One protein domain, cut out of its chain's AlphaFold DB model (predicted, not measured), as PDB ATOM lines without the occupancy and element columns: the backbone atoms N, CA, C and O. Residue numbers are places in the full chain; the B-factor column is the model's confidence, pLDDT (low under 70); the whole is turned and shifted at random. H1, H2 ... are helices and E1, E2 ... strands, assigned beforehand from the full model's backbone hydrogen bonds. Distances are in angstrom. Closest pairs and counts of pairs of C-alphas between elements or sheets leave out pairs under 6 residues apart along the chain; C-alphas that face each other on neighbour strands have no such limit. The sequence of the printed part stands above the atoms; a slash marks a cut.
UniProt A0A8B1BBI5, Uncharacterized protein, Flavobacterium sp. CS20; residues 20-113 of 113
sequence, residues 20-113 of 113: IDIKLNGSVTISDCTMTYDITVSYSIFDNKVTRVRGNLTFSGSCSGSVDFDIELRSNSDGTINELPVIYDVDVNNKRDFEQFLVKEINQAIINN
ATOM      1  N   ILE A  20      28.990 -50.176 -53.276       87.44
ATOM      2  CA  ILE A  20      29.219 -50.349 -51.843       87.44
ATOM      3  C   ILE A  20      28.035 -49.782 -51.077       87.44
ATOM      4  O   ILE A  20      27.524 -48.709 -51.398       87.44
ATOM      5  N   ASP A  21      27.617 -50.518 -50.056       91.31
ATOM      6  CA  ASP A  21      26.639 -50.054 -49.086       91.31
ATOM      7  C   ASP A  21      27.395 -49.539 -47.859       91.31
ATOM      8  O   ASP A  21      27.983 -50.309 -47.095       91.31
ATOM      9  N   ILE A  22      27.377 -48.222 -47.672       92.25
ATOM     10  CA  ILE A  22      27.942 -47.553 -46.502       92.25
ATOM     11  C   ILE A  22      26.846 -47.481 -45.441       92.25
ATOM     12  O   ILE A  22      25.789 -46.889 -45.669       92.25
ATOM     13  N   LYS A  23      27.085 -48.093 -44.280       94.75
ATOM     14  CA  LYS A  23      26.142 -48.075 -43.154       94.75
ATOM     15  C   LYS A  23      26.462 -46.936 -42.197       94.75
ATOM     16  O   LYS A  23      27.605 -46.799 -41.766       94.75
ATOM     17  N   LEU A  24      25.438 -46.177 -41.830       95.31
ATOM     18  CA  LEU A  24      25.508 -45.052 -40.906       95.31
ATOM     19  C   LEU A  24      24.461 -45.240 -39.826       95.31
ATOM     20  O   LEU A  24      23.272 -45.297 -40.114       95.31
ATOM     21  N   ASN A  25      24.906 -45.319 -38.581       96.75
ATOM     22  CA  ASN A  25      24.017 -45.347 -37.435       96.75
ATOM     23  C   ASN A  25      24.521 -44.398 -36.358       96.75
ATOM     24  O   ASN A  25      25.723 -44.189 -36.195       96.75
ATOM     25  N   GLY A  26      23.582 -43.810 -35.630       96.88
ATOM     26  CA  GLY A  26      23.905 -42.858 -34.587       96.88
ATOM     27  C   GLY A  26      22.676 -42.138 -34.073       96.88
ATOM     28  O   GLY A  26      21.536 -42.528 -34.325       96.88
ATOM     29  N   SER A  27      22.919 -41.072 -33.319       97.00
ATOM     30  CA  SER A  27      21.855 -40.200 -32.837       97.00
ATOM     31  C   SER A  27      22.333 -38.760 -32.739       97.00
ATOM     32  O   SER A  27      23.526 -38.504 -32.570       97.00
ATOM     33  N   VAL A  28      21.398 -37.824 -32.850       96.69
ATOM     34  CA  VAL A  28      21.635 -36.394 -32.658       96.69
ATOM     35  C   VAL A  28      20.442 -35.772 -31.942       96.69
ATOM     36  O   VAL A  28      19.293 -36.116 -32.218       96.69
ATOM     37  N   THR A  29      20.711 -34.847 -31.020       96.00
ATOM     38  CA  THR A  29      19.677 -34.111 -30.284       96.00
ATOM     39  C   THR A  29      19.714 -32.638 -30.671       96.00
ATOM     40  O   THR A  29      20.760 -31.997 -30.572       96.00
ATOM     41  N   ILE A  30      18.568 -32.093 -31.082       93.75
ATOM     42  CA  ILE A  30      18.374 -30.683 -31.446       93.75
ATOM     43  C   ILE A  30      17.113 -30.187 -30.737       93.75
ATOM     44  O   ILE A  30      16.041 -30.750 -30.931       93.75
ATOM     45  N   SER A  31      17.222 -29.138 -29.916       91.62
ATOM     46  CA  SER A  31      16.081 -28.539 -29.190       91.62
ATOM     47  C   SER A  31      15.187 -29.574 -28.478       91.62
ATOM     48  O   SER A  31      13.971 -29.607 -28.671       91.62
ATOM     49  N   ASP A  32      15.807 -30.455 -27.690       90.94
ATOM     50  CA  ASP A  32      15.159 -31.535 -26.925       90.94
ATOM     51  C   ASP A  32      14.459 -32.626 -27.765       90.94
ATOM     52  O   ASP A  32      13.831 -33.532 -27.215       90.94
ATOM     53  N   CYS A  33      14.592 -32.570 -29.091       93.56
ATOM     54  CA  CYS A  33      14.187 -33.618 -30.018       93.56
ATOM     55  C   CYS A  33      15.413 -34.469 -30.355       93.56
ATOM     56  O   CYS A  33      16.405 -33.960 -30.876       93.56
ATOM     57  N   THR A  34      15.363 -35.763 -30.049       95.31
ATOM     58  CA  THR A  34      16.436 -36.710 -30.374       95.31
ATOM     59  C   THR A  34      16.029 -37.552 -31.567       95.31
ATOM     60  O   THR A  34      15.031 -38.270 -31.500       95.31
ATOM     61  N   MET A  35      16.831 -37.490 -32.628       95.56
ATOM     62  CA  MET A  35      16.740 -38.353 -33.798       95.56
ATOM     63  C   MET A  35      17.801 -39.444 -33.703       95.56
ATOM     64  O   MET A  35      18.996 -39.157 -33.731       95.56
ATOM     65  N   THR A  36      17.365 -40.693 -33.636       97.25
ATOM     66  CA  THR A  36      18.206 -41.870 -33.863       97.25
ATOM     67  C   THR A  36      18.055 -42.283 -35.318       97.25
ATOM     68  O   THR A  36      16.933 -42.344 -35.816       97.25
ATOM     69  N   TYR A  37      19.158 -42.555 -36.005       96.88
ATOM     70  CA  TYR A  37      19.153 -42.906 -37.422       96.88
ATOM     71  C   TYR A  37      19.888 -44.223 -37.670       96.88
ATOM     72  O   TYR A  37      20.907 -44.502 -37.038       96.88
ATOM     73  N   ASP A  38      19.365 -45.008 -38.608       97.38
ATOM     74  CA  ASP A  38      20.010 -46.186 -39.194       97.38
ATOM     75  C   ASP A  38      19.805 -46.130 -40.712       97.38
ATOM     76  O   ASP A  38      18.689 -46.266 -41.216       97.38
ATOM     77  N   ILE A  39      20.877 -45.818 -41.435       96.94
ATOM     78  CA  ILE A  39      20.864 -45.436 -42.844       96.94
ATOM     79  C   ILE A  39      21.877 -46.286 -43.605       96.94
ATOM     80  O   ILE A  39      22.992 -46.541 -43.158       96.94
ATOM     81  N   THR A  40      21.496 -46.700 -44.807       95.50
ATOM     82  CA  THR A  40      22.370 -47.312 -45.802       95.50
ATOM     83  C   THR A  40      22.452 -46.408 -47.027       95.50
ATOM     84  O   THR A  40      21.432 -46.074 -47.633       95.50
ATOM     85  N   VAL A  41      23.673 -46.037 -47.401       93.62
ATOM     86  CA  VAL A  41      23.987 -45.258 -48.601       93.62
ATOM     87  C   VAL A  41      24.583 -46.203 -49.637       93.62
ATOM     88  O   VAL A  41      25.656 -46.759 -49.412       93.62
ATOM     89  N   SER A  42      23.909 -46.372 -50.771       91.44
ATOM     90  CA  SER A  42      24.425 -47.154 -51.895       91.44
ATOM     91  C   SER A  42      25.218 -46.249 -52.835       91.44
ATOM     92  O   SER A  42      24.674 -45.345 -53.485       91.44
ATOM     93  N   TYR A  43      26.515 -46.514 -52.919       87.44
ATOM     94  CA  TYR A  43      27.485 -45.733 -53.672       87.44
ATOM     95  C   TYR A  43      28.051 -46.542 -54.838       87.44
ATOM     96  O   TYR A  43      28.523 -47.660 -54.645       87.44
ATOM     97  N   SER A  44      28.015 -45.979 -56.045       86.38
ATOM     98  CA  SER A  44      28.686 -46.533 -57.218       86.38
ATOM     99  C   SER A  44      30.119 -46.017 -57.271       86.38
ATOM    100  O   SER A  44      30.346 -44.829 -57.505       86.38
ATOM    101  N   ILE A  45      31.082 -46.919 -57.096       81.12
ATOM    102  CA  ILE A  45      32.515 -46.631 -57.216       81.12
ATOM    103  C   ILE A  45      32.854 -46.209 -58.649       81.12
ATOM    104  O   ILE A  45      33.624 -45.278 -58.849       81.12
ATOM    105  N   PHE A  46      32.275 -46.886 -59.647       78.88
ATOM    106  CA  PHE A  46      32.599 -46.652 -61.056       78.88
ATOM    107  C   PHE A  46      32.223 -45.239 -61.504       78.88
ATOM    108  O   PHE A  46      33.030 -44.528 -62.097       78.88
ATOM    109  N   ASP A  47      31.003 -44.829 -61.168       77.94
ATOM    110  CA  ASP A  47      30.476 -43.518 -61.535       77.94
ATOM    111  C   ASP A  47      30.797 -42.436 -60.492       77.94
ATOM    112  O   ASP A  47      30.359 -41.296 -60.650       77.94
ATOM    113  N   ASN A  48      31.514 -42.796 -59.420       82.94
ATOM    114  CA  ASN A  48      31.810 -41.944 -58.270       82.94
ATOM    115  C   ASN A  48      30.560 -41.184 -57.780       82.94
ATOM    116  O   ASN A  48      30.551 -39.952 -57.723       82.94
ATOM    117  N   LYS A  49      29.467 -41.918 -57.513       87.19
ATOM    118  CA  LYS A  49      28.161 -41.319 -57.197       87.19
ATOM    119  C   LYS A  49      27.352 -42.064 -56.145       87.19
ATOM    120  O   LYS A  49      27.252 -43.291 -56.169       87.19
ATOM    121  N   VAL A  50      26.651 -41.313 -55.300       89.56
ATOM    122  CA  VAL A  50      25.525 -41.854 -54.522       89.56
ATOM    123  C   VAL A  50      24.372 -42.123 -55.477       89.56
ATOM    124  O   VAL A  50      24.022 -41.270 -56.290       89.56
ATOM    125  N   THR A  51      23.790 -43.313 -55.374       89.25
ATOM    126  CA  THR A  51      22.654 -43.732 -56.212       89.25
ATOM    127  C   THR A  51      21.363 -43.864 -55.422       89.25
ATOM    128  O   THR A  51      20.281 -43.618 -55.954       89.25
ATOM    129  N   ARG A  52      21.466 -44.227 -54.144       90.94
ATOM    130  CA  ARG A  52      20.316 -44.473 -53.280       90.94
ATOM    131  C   ARG A  52      20.695 -44.255 -51.827       90.94
ATOM    132  O   ARG A  52      21.798 -44.613 -51.418       90.94
ATOM    133  N   VAL A  53      19.776 -43.709 -51.046       94.38
ATOM    134  CA  VAL A  53      19.882 -43.624 -49.589       94.38
ATOM    135  C   VAL A  53      18.576 -44.125 -49.005       94.38
ATOM    136  O   VAL A  53      17.506 -43.625 -49.341       94.38
ATOM    137  N   ARG A  54      18.666 -45.120 -48.131       96.00
ATOM    138  CA  ARG A  54      17.510 -45.709 -47.456       96.00
ATOM    139  C   ARG A  54      17.785 -45.841 -45.976       96.00
ATOM    140  O   ARG A  54      18.928 -46.075 -45.593       96.00
ATOM    141  N   GLY A  55      16.759 -45.747 -45.153       96.44
ATOM    142  CA  GLY A  55      16.947 -45.894 -43.723       96.44
ATOM    143  C   GLY A  55      15.696 -45.641 -42.914       96.44
ATOM    144  O   GLY A  55      14.630 -45.355 -43.454       96.44
ATOM    145  N   ASN A  56      15.886 -45.732 -41.606       96.50
ATOM    146  CA  ASN A  56      14.904 -45.387 -40.599       96.50
ATOM    147  C   ASN A  56      15.422 -44.224 -39.751       96.50
ATOM    148  O   ASN A  56      16.592 -44.191 -39.356       96.50
ATOM    149  N   LEU A  57      14.526 -43.297 -39.439       95.81
ATOM    150  CA  LEU A  57      14.698 -42.275 -38.419       95.81
ATOM    151  C   LEU A  57      13.688 -42.552 -37.306       95.81
ATOM    152  O   LEU A  57      12.498 -42.715 -37.564       95.81
ATOM    153  N   THR A  58      14.139 -42.576 -36.060       95.44
ATOM    154  CA  THR A  58      13.281 -42.688 -34.880       95.44
ATOM    155  C   THR A  58      13.454 -41.447 -34.018       95.44
ATOM    156  O   THR A  58      14.572 -41.071 -33.668       95.44
ATOM    157  N   PHE A  59      12.340 -40.820 -33.659       94.38
ATOM    158  CA  PHE A  59      12.286 -39.564 -32.925       94.38
ATOM    159  C   PHE A  59      11.789 -39.773 -31.494       94.38
ATOM    160  O   PHE A  59      10.867 -40.555 -31.245       94.38
ATOM    161  N   SER A  60      12.390 -39.054 -30.546       93.88
ATOM    162  CA  SER A  60      12.025 -39.085 -29.125       93.88
ATOM    163  C   SER A  60      12.255 -37.734 -28.434       93.88
ATOM    164  O   SER A  60      12.981 -36.879 -28.943       93.88
ATOM    165  N   GLY A  61      11.656 -37.545 -27.253       91.88
ATOM    166  CA  GLY A  61      11.735 -36.292 -26.496       91.88
ATOM    167  C   GLY A  61      10.598 -35.339 -26.862       91.88
ATOM    168  O   GLY A  61       9.430 -35.696 -26.708       91.88
ATOM    169  N   SER A  62      10.934 -34.131 -27.323       91.38
ATOM    170  CA  SER A  62       9.955 -33.118 -27.756       91.38
ATOM    171  C   SER A  62       9.318 -33.414 -29.123       91.38
ATOM    172  O   SER A  62       8.286 -32.839 -29.462       91.38
ATOM    173  N   CYS A  63       9.906 -34.338 -29.885       88.12
ATOM    174  CA  CYS A  63       9.368 -34.928 -31.106       88.12
ATOM    175  C   CYS A  63       9.155 -36.431 -30.879       88.12
ATOM    176  O   CYS A  63       9.830 -37.044 -30.050       88.12
ATOM    177  N   SER A  64       8.219 -37.054 -31.593       90.31
ATOM    178  CA  SER A  64       8.010 -38.499 -31.473       90.31
ATOM    179  C   SER A  64       7.481 -39.107 -32.759       90.31
ATOM    180  O   SER A  64       6.774 -38.448 -33.519       90.31
ATOM    181  N   GLY A  65       7.829 -40.372 -32.971       91.00
ATOM    182  CA  GLY A  65       7.420 -41.167 -34.121       91.00
ATOM    183  C   GLY A  65       8.621 -41.665 -34.913       91.00
ATOM    184  O   GLY A  65       9.752 -41.637 -34.424       91.00
ATOM    185  N   SER A  66       8.379 -42.179 -36.111       93.50
ATOM    186  CA  SER A  66       9.421 -42.786 -36.928       93.50
ATOM    187  C   SER A  66       9.127 -42.594 -38.405       93.50
ATOM    188  O   SER A  66       7.965 -42.565 -38.796       93.50
ATOM    189  N   VAL A  67      10.187 -42.455 -39.194       93.81
ATOM    190  CA  VAL A  67      10.130 -42.268 -40.639       93.81
ATOM    191  C   VAL A  67      11.041 -43.294 -41.288       93.81
ATOM    192  O   VAL A  67      12.253 -43.268 -41.079       93.81
ATOM    193  N   ASP A  68      10.461 -44.160 -42.108       94.81
ATOM    194  CA  ASP A  68      11.209 -44.955 -43.073       94.81
ATOM    195  C   ASP A  68      11.279 -44.196 -44.393       94.81
ATOM    196  O   ASP A  68      10.289 -43.624 -44.854       94.81
ATOM    197  N   PHE A  69      12.449 -44.195 -45.017       94.06
ATOM    198  CA  PHE A  69      12.637 -43.537 -46.298       94.06
ATOM    199  C   PHE A  69      13.523 -44.360 -47.222       94.06
ATOM    200  O   PHE A  69      14.396 -45.121 -46.802       94.06
ATOM    201  N   ASP A  70      13.282 -44.174 -48.512       94.94
ATOM    202  CA  ASP A  70      14.030 -44.802 -49.584       94.94
ATOM    203  C   ASP A  70      14.061 -43.839 -50.769       94.94
ATOM    204  O   ASP A  70      13.042 -43.595 -51.418       94.94
ATOM    205  N   ILE A  71      15.211 -43.204 -50.970       93.06
ATOM    206  CA  ILE A  71      15.365 -42.061 -51.863       93.06
ATOM    207  C   ILE A  71      16.445 -42.388 -52.887       93.06
ATOM    208  O   ILE A  71      17.605 -42.628 -52.544       93.06
ATOM    209  N   GLU A  72      16.075 -42.346 -54.162       89.38
ATOM    210  CA  GLU A  72      17.041 -42.306 -55.257       89.38
ATOM    211  C   GLU A  72      17.588 -40.882 -55.378       89.38
ATOM    212  O   GLU A  72      16.833 -39.924 -55.560       89.38
ATOM    213  N   LEU A  73      18.907 -40.735 -55.259       85.12
ATOM    214  CA  LEU A  73      19.584 -39.441 -55.305       85.12
ATOM    215  C   LEU A  73      20.567 -39.399 -56.466       85.12
ATOM    216  O   LEU A  73      21.119 -40.415 -56.885       85.12
ATOM    217  N   ARG A  74      20.816 -38.186 -56.958       77.12
ATOM    218  CA  ARG A  74      21.968 -37.892 -57.806       77.12
ATOM    219  C   ARG A  74      22.970 -37.106 -56.976       77.12
ATOM    220  O   ARG A  74      22.634 -36.033 -56.480       77.12
ATOM    221  N   SER A  75      24.177 -37.635 -56.825       86.44
ATOM    222  CA  SER A  75      25.273 -36.895 -56.209       86.44
ATOM    223  C   SER A  75      25.850 -35.838 -57.152       86.44
ATOM    224  O   SER A  75      25.637 -35.849 -58.366       86.44
ATOM    225  N   ASN A  76      26.634 -34.944 -56.565       86.50
ATOM    226  CA  ASN A  76      27.547 -34.046 -57.248       86.50
ATOM    227  C   ASN A  76      28.641 -34.834 -57.994       86.50
ATOM    228  O   ASN A  76      28.823 -36.038 -57.795       86.50
ATOM    229  N   SER A  77      29.416 -34.131 -58.826       83.31
ATOM    230  CA  SER A  77      30.539 -34.707 -59.582       83.31
ATOM    231  C   SER A  77      31.671 -35.255 -58.707       83.31
ATOM    232  O   SER A  77      32.486 -36.033 -59.188       83.31
ATOM    233  N   ASP A  78      31.748 -34.829 -57.446       83.06
ATOM    234  CA  ASP A  78      32.713 -35.314 -56.456       83.06
ATOM    235  C   ASP A  78      32.177 -36.488 -55.612       83.06
ATOM    236  O   ASP A  78      32.873 -36.965 -54.722       83.06
ATOM    237  N   GLY A  79      30.961 -36.968 -55.895       84.75
ATOM    238  CA  GLY A  79      30.317 -38.075 -55.186       84.75
ATOM    239  C   GLY A  79      29.497 -37.669 -53.960       84.75
ATOM    240  O   GLY A  79      28.767 -38.505 -53.435       84.75
ATOM    241  N   THR A  80      29.532 -36.400 -53.537       90.44
ATOM    242  CA  THR A  80      28.776 -35.892 -52.374       90.44
ATOM    243  C   THR A  80      27.313 -35.568 -52.700       90.44
ATOM    244  O   THR A  80      26.941 -35.406 -53.859       90.44
ATOM    245  N   ILE A  81      26.455 -35.431 -51.687       92.75
ATOM    246  CA  ILE A  81      25.066 -34.966 -51.826       92.75
ATOM    247  C   ILE A  81      24.876 -33.590 -51.171       92.75
ATOM    248  O   ILE A  81      25.546 -33.262 -50.194       92.75
ATOM    249  N   ASN A  82      23.948 -32.783 -51.692       90.69
ATOM    250  CA  ASN A  82      23.621 -31.463 -51.122       90.69
ATOM    251  C   ASN A  82      22.382 -31.493 -50.225       90.69
ATOM    252  O   ASN A  82      22.231 -30.645 -49.347       90.69
ATOM    253  N   GLU A  83      21.481 -32.438 -50.474       91.75
ATOM    254  CA  GLU A  83      20.187 -32.518 -49.816       91.75
ATOM    255  C   GLU A  83      19.747 -33.970 -49.654       91.75
ATOM    256  O   GLU A  83      20.152 -34.856 -50.411       91.75
ATOM    257  N   LEU A  84      18.901 -34.184 -48.651       91.88
ATOM    258  CA  LEU A  84      18.228 -35.444 -48.392       91.88
ATOM    259  C   LEU A  84      16.746 -35.119 -48.139       91.88
ATOM    260  O   LEU A  84      16.403 -34.750 -47.019       91.88
ATOM    261  N   PRO A  85      15.880 -35.184 -49.167       86.88
ATOM    262  CA  PRO A  85      14.492 -34.735 -49.084       86.88
ATOM    263  C   PRO A  85      13.616 -35.775 -48.372       86.88
ATOM    264  O   PRO A  85      12.787 -36.447 -48.990       86.88
ATOM    265  N   VAL A  86      13.824 -35.947 -47.066       87.88
ATOM    266  CA  VAL A  86      13.043 -36.882 -46.253       87.88
ATOM    267  C   VAL A  86      11.646 -36.307 -46.029       87.88
ATOM    268  O   VAL A  86      11.471 -35.211 -45.499       87.88
ATOM    269  N   ILE A  87      10.618 -37.060 -46.413       85.06
ATOM    270  CA  ILE A  87       9.233 -36.679 -46.138       85.06
ATOM    271  C   ILE A  87       8.879 -37.159 -44.731       85.06
ATOM    272  O   ILE A  87       8.694 -38.349 -44.499       85.06
ATOM    273  N   TYR A  88       8.767 -36.218 -43.798       84.19
ATOM    274  CA  TYR A  88       8.326 -36.486 -42.432       84.19
ATOM    275  C   TYR A  88       6.798 -36.420 -42.349       84.19
ATOM    276  O   TYR A  88       6.218 -35.345 -42.523       84.19
ATOM    277  N   ASP A  89       6.164 -37.543 -42.032       78.88
ATOM    278  CA  ASP A  89       4.745 -37.635 -41.663       78.88
ATOM    279  C   ASP A  89       4.475 -37.179 -40.215       78.88
ATOM    280  O   ASP A  89       3.338 -36.891 -39.841       78.88
ATOM    281  N   VAL A  90       5.538 -37.044 -39.423       77.06
ATOM    282  CA  VAL A  90       5.540 -36.530 -38.052       77.06
ATOM    283  C   VAL A  90       5.861 -35.034 -37.981       77.06
ATOM    284  O   VAL A  90       6.599 -34.469 -38.805       77.06
ATOM    285  N   ASP A  91       5.308 -34.368 -36.964       78.56
ATOM    286  CA  ASP A  91       5.641 -32.976 -36.670       78.56
ATOM    287  C   ASP A  91       6.988 -32.912 -35.941       78.56
ATOM    288  O   ASP A  91       7.104 -33.158 -34.740       78.56
ATOM    289  N   VAL A  92       8.037 -32.656 -36.717       81.75
ATOM    290  CA  VAL A  92       9.406 -32.494 -36.231       81.75
ATOM    291  C   VAL A  92       9.740 -31.015 -36.337       81.75
ATOM    292  O   VAL A  92       9.863 -30.464 -37.432       81.75
ATOM    293  N   ASN A  93       9.902 -30.361 -35.195       79.25
ATOM    294  CA  ASN A  93      10.518 -29.043 -35.161       79.25
ATOM    295  C   ASN A  93      11.993 -29.203 -35.568       79.25
ATOM    296  O   ASN A  93      12.653 -30.136 -35.118       79.25
ATOM    297  N   ASN A  94      12.503 -28.316 -36.430       84.50
ATOM    298  CA  ASN A  94      13.884 -28.338 -36.946       84.50
ATOM    299  C   ASN A  94      14.220 -29.440 -37.980       84.50
ATOM    300  O   ASN A  94      15.377 -29.839 -38.089       84.50
ATOM    301  N   LYS A  95      13.252 -29.896 -38.799       88.75
ATOM    302  CA  LYS A  95      13.483 -30.851 -39.921       88.75
ATOM    303  C   LYS A  95      14.739 -30.539 -40.739       88.75
ATOM    304  O   LYS A  95      15.563 -31.414 -40.976       88.75
ATOM    305  N   ARG A  96      14.910 -29.267 -41.106       90.62
ATOM    306  CA  ARG A  96      16.044 -28.801 -41.910       90.62
ATOM    307  C   ARG A  96      17.395 -29.025 -41.227       90.62
ATOM    308  O   ARG A  96      18.357 -29.364 -41.906       90.62
ATOM    309  N   ASP A  97      17.473 -28.852 -39.911       92.56
ATOM    310  CA  ASP A  97      18.729 -29.021 -39.175       92.56
ATOM    311  C   ASP A  97      19.110 -30.506 -39.092       92.56
ATOM    312  O   ASP A  97      20.276 -30.859 -39.269       92.56
ATOM    313  N   PHE A  98      18.120 -31.391 -38.911       93.00
ATOM    314  CA  PHE A  98      18.329 -32.838 -38.987       93.00
ATOM    315  C   PHE A  98      18.772 -33.288 -40.386       93.00
ATOM    316  O   PHE A  98      19.733 -34.045 -40.503       93.00
ATOM    317  N   GLU A  99      18.133 -32.794 -41.450       92.94
ATOM    318  CA  GLU A  99      18.531 -33.103 -42.832       92.94
ATOM    319  C   GLU A  99      19.957 -32.632 -43.136       92.94
ATOM    320  O   GLU A  99      20.754 -33.387 -43.689       92.94
ATOM    321  N   GLN A 100      20.316 -31.408 -42.735       94.69
ATOM    322  CA  GLN A 100      21.669 -30.879 -42.920       94.69
ATOM    323  C   GLN A 100      22.717 -31.688 -42.152       94.69
ATOM    324  O   GLN A 100      23.810 -31.929 -42.673       94.69
ATOM    325  N   PHE A 101      22.388 -32.133 -40.937       95.62
ATOM    326  CA  PHE A 101      23.238 -33.043 -40.178       95.62
ATOM    327  C   PHE A 101      23.447 -34.367 -40.930       95.62
ATOM    328  O   PHE A 101      24.590 -34.772 -41.133       95.62
ATOM    329  N   LEU A 102      22.375 -35.002 -41.412       95.50
ATOM    330  CA  LEU A 102      22.466 -36.268 -42.148       95.50
ATOM    331  C   LEU A 102      23.267 -36.135 -43.447       95.50
ATOM    332  O   LEU A 102      24.106 -36.985 -43.729       95.50
ATOM    333  N   VAL A 103      23.069 -35.057 -44.211       95.44
ATOM    334  CA  VAL A 103      23.864 -34.766 -45.418       95.44
ATOM    335  C   VAL A 103      25.353 -34.688 -45.081       95.44
ATOM    336  O   VAL A 103      26.181 -35.262 -45.790       95.44
ATOM    337  N   LYS A 104      25.708 -34.017 -43.980       95.81
ATOM    338  CA  LYS A 104      27.097 -33.922 -43.526       95.81
ATOM    339  C   LYS A 104      27.669 -35.292 -43.150       95.81
ATOM    340  O   LYS A 104      28.776 -35.604 -43.584       95.81
ATOM    341  N   GLU A 105      26.929 -36.099 -42.391       95.06
ATOM    342  CA  GLU A 105      27.356 -37.450 -42.001       95.06
ATOM    343  C   GLU A 105      27.543 -38.363 -43.220       95.06
ATOM    344  O   GLU A 105      28.564 -39.042 -43.335       95.06
ATOM    345  N   ILE A 106      26.609 -38.324 -44.175       93.81
ATOM    346  CA  ILE A 106      26.693 -39.086 -45.426       93.81
ATOM    347  C   ILE A 106      27.937 -38.685 -46.218       93.81
ATOM    348  O   ILE A 106      28.730 -39.545 -46.598       93.81
ATOM    349  N   ASN A 107      28.152 -37.385 -46.428       94.00
ATOM    350  CA  ASN A 107      29.312 -36.896 -47.172       94.00
ATOM    351  C   ASN A 107      30.631 -37.256 -46.486       94.00
ATOM    352  O   ASN A 107      31.579 -37.663 -47.154       94.00
ATOM    353  N   GLN A 108      30.695 -37.160 -45.156       92.81
ATOM    354  CA  GLN A 108      31.886 -37.552 -44.408       92.81
ATOM    355  C   GLN A 108      32.174 -39.050 -44.547       92.81
ATOM    356  O   GLN A 108      33.334 -39.448 -44.658       92.81
ATOM    357  N   ALA A 109      31.133 -39.879 -44.563       89.19
ATOM    358  CA  ALA A 109      31.275 -41.313 -44.739       89.19
ATOM    359  C   ALA A 109      31.747 -41.690 -46.147       89.19
ATOM    360  O   ALA A 109      32.573 -42.590 -46.277       89.19
ATOM    361  N   ILE A 110      31.277 -40.982 -47.175       86.62
ATOM    362  CA  ILE A 110      31.740 -41.156 -48.558       86.62
ATOM    363  C   ILE A 110      33.226 -40.802 -48.675       86.62
ATOM    364  O   ILE A 110      33.978 -41.571 -49.247       86.62
ATOM    365  N   ILE A 111      33.666 -39.684 -48.086       84.50
ATOM    366  CA  ILE A 111      35.073 -39.235 -48.143       84.50
ATOM    367  C   ILE A 111      36.032 -40.212 -47.438       84.50
ATOM    368  O   ILE A 111      37.202 -40.303 -47.799       84.50
ATOM    369  N   ASN A 112      35.555 -40.908 -46.404       80.44
ATOM    370  CA  ASN A 112      36.374 -41.806 -45.592       80.44
ATOM    371  C   ASN A 112      36.475 -43.243 -46.146       80.44
ATOM    372  O   ASN A 112      37.195 -44.046 -45.547       80.44
ATOM    373  N   ASN A 113      35.754 -43.578 -47.223       65.56
ATOM    374  CA  ASN A 113      35.791 -44.885 -47.896       65.56
ATOM    375  C   ASN A 113      36.507 -44.786 -49.246       65.56
ATOM    376  O   ASN A 113      37.189 -45.774 -49.598       65.56
TER     377      ASN A 113
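What this domain is: This is residues 20 to 113 of the 113 residues of an uncharacterized protein of Flavobacterium sp. CS20 (UniProt A0A8B1BBI5). A long, twisted sheet of four strands forms a wall, with the one helix, H1, packed over one face toward its E1 and E2 side. The long link of residues 73 to 94 loops over the same face as H1, toward the E3 and E4 half of the sheet, and the other face is bare. The printed part has 94 residues, with four named strands and then one named helix along the chain. The sheet runs E1, E2, E3, E4, antiparallel throughout, and the class is mixed, helices and strands. The whole is compact, with a radius of gyration of the C-alphas of 13.1 A, yet elongated, spanning 42 by 22 by 19 A.

Where its parts are: Find C-alpha 20 at (29.219, -50.349, -51.843); from there E1, residues 20 to 30, runs 30.3 A. E2, residues 33 to 44, covers 33.4 A, and E3, residues 49 to 61, covers 35.2 A and bends by 61 degrees at residue 52. E4, residues 65 to 72, is 23.3 A long. H1, residues 95 to 111, runs 24.6 A to C-alpha 111 at (35.073, -39.235, -48.143).

How they stand to each other: The strands form a meander, each the antiparallel neighbour of the one before. Look at N 24 and O 39, 2.8 A apart, for E1 and E2; at N 40 and O 54, 2.8 A, for E2 and E3; and at N 57 and O 67, 2.8 A, for E3 and E4. The edge strands E1 and E4 are apart. H1 is on the sheet, making two layers, a helix on one face of a sheet. Its closest C-alphas to E1 are those of Ile 22 and Ala 109, 7.3 A apart. H1 and E3 are near each other. In H1 every O i to N i+4 pair is within hydrogen-bond range.

The domain as a whole: The C-alphas farthest apart, those of Phe 46 and Ser 62, are 42.5 A apart. The printed part has no cut. The links between strands are tight, and E4 to H1 is long, with 22 residues. The mean pLDDT of the printed part is 90.2, with residue 113 under 70.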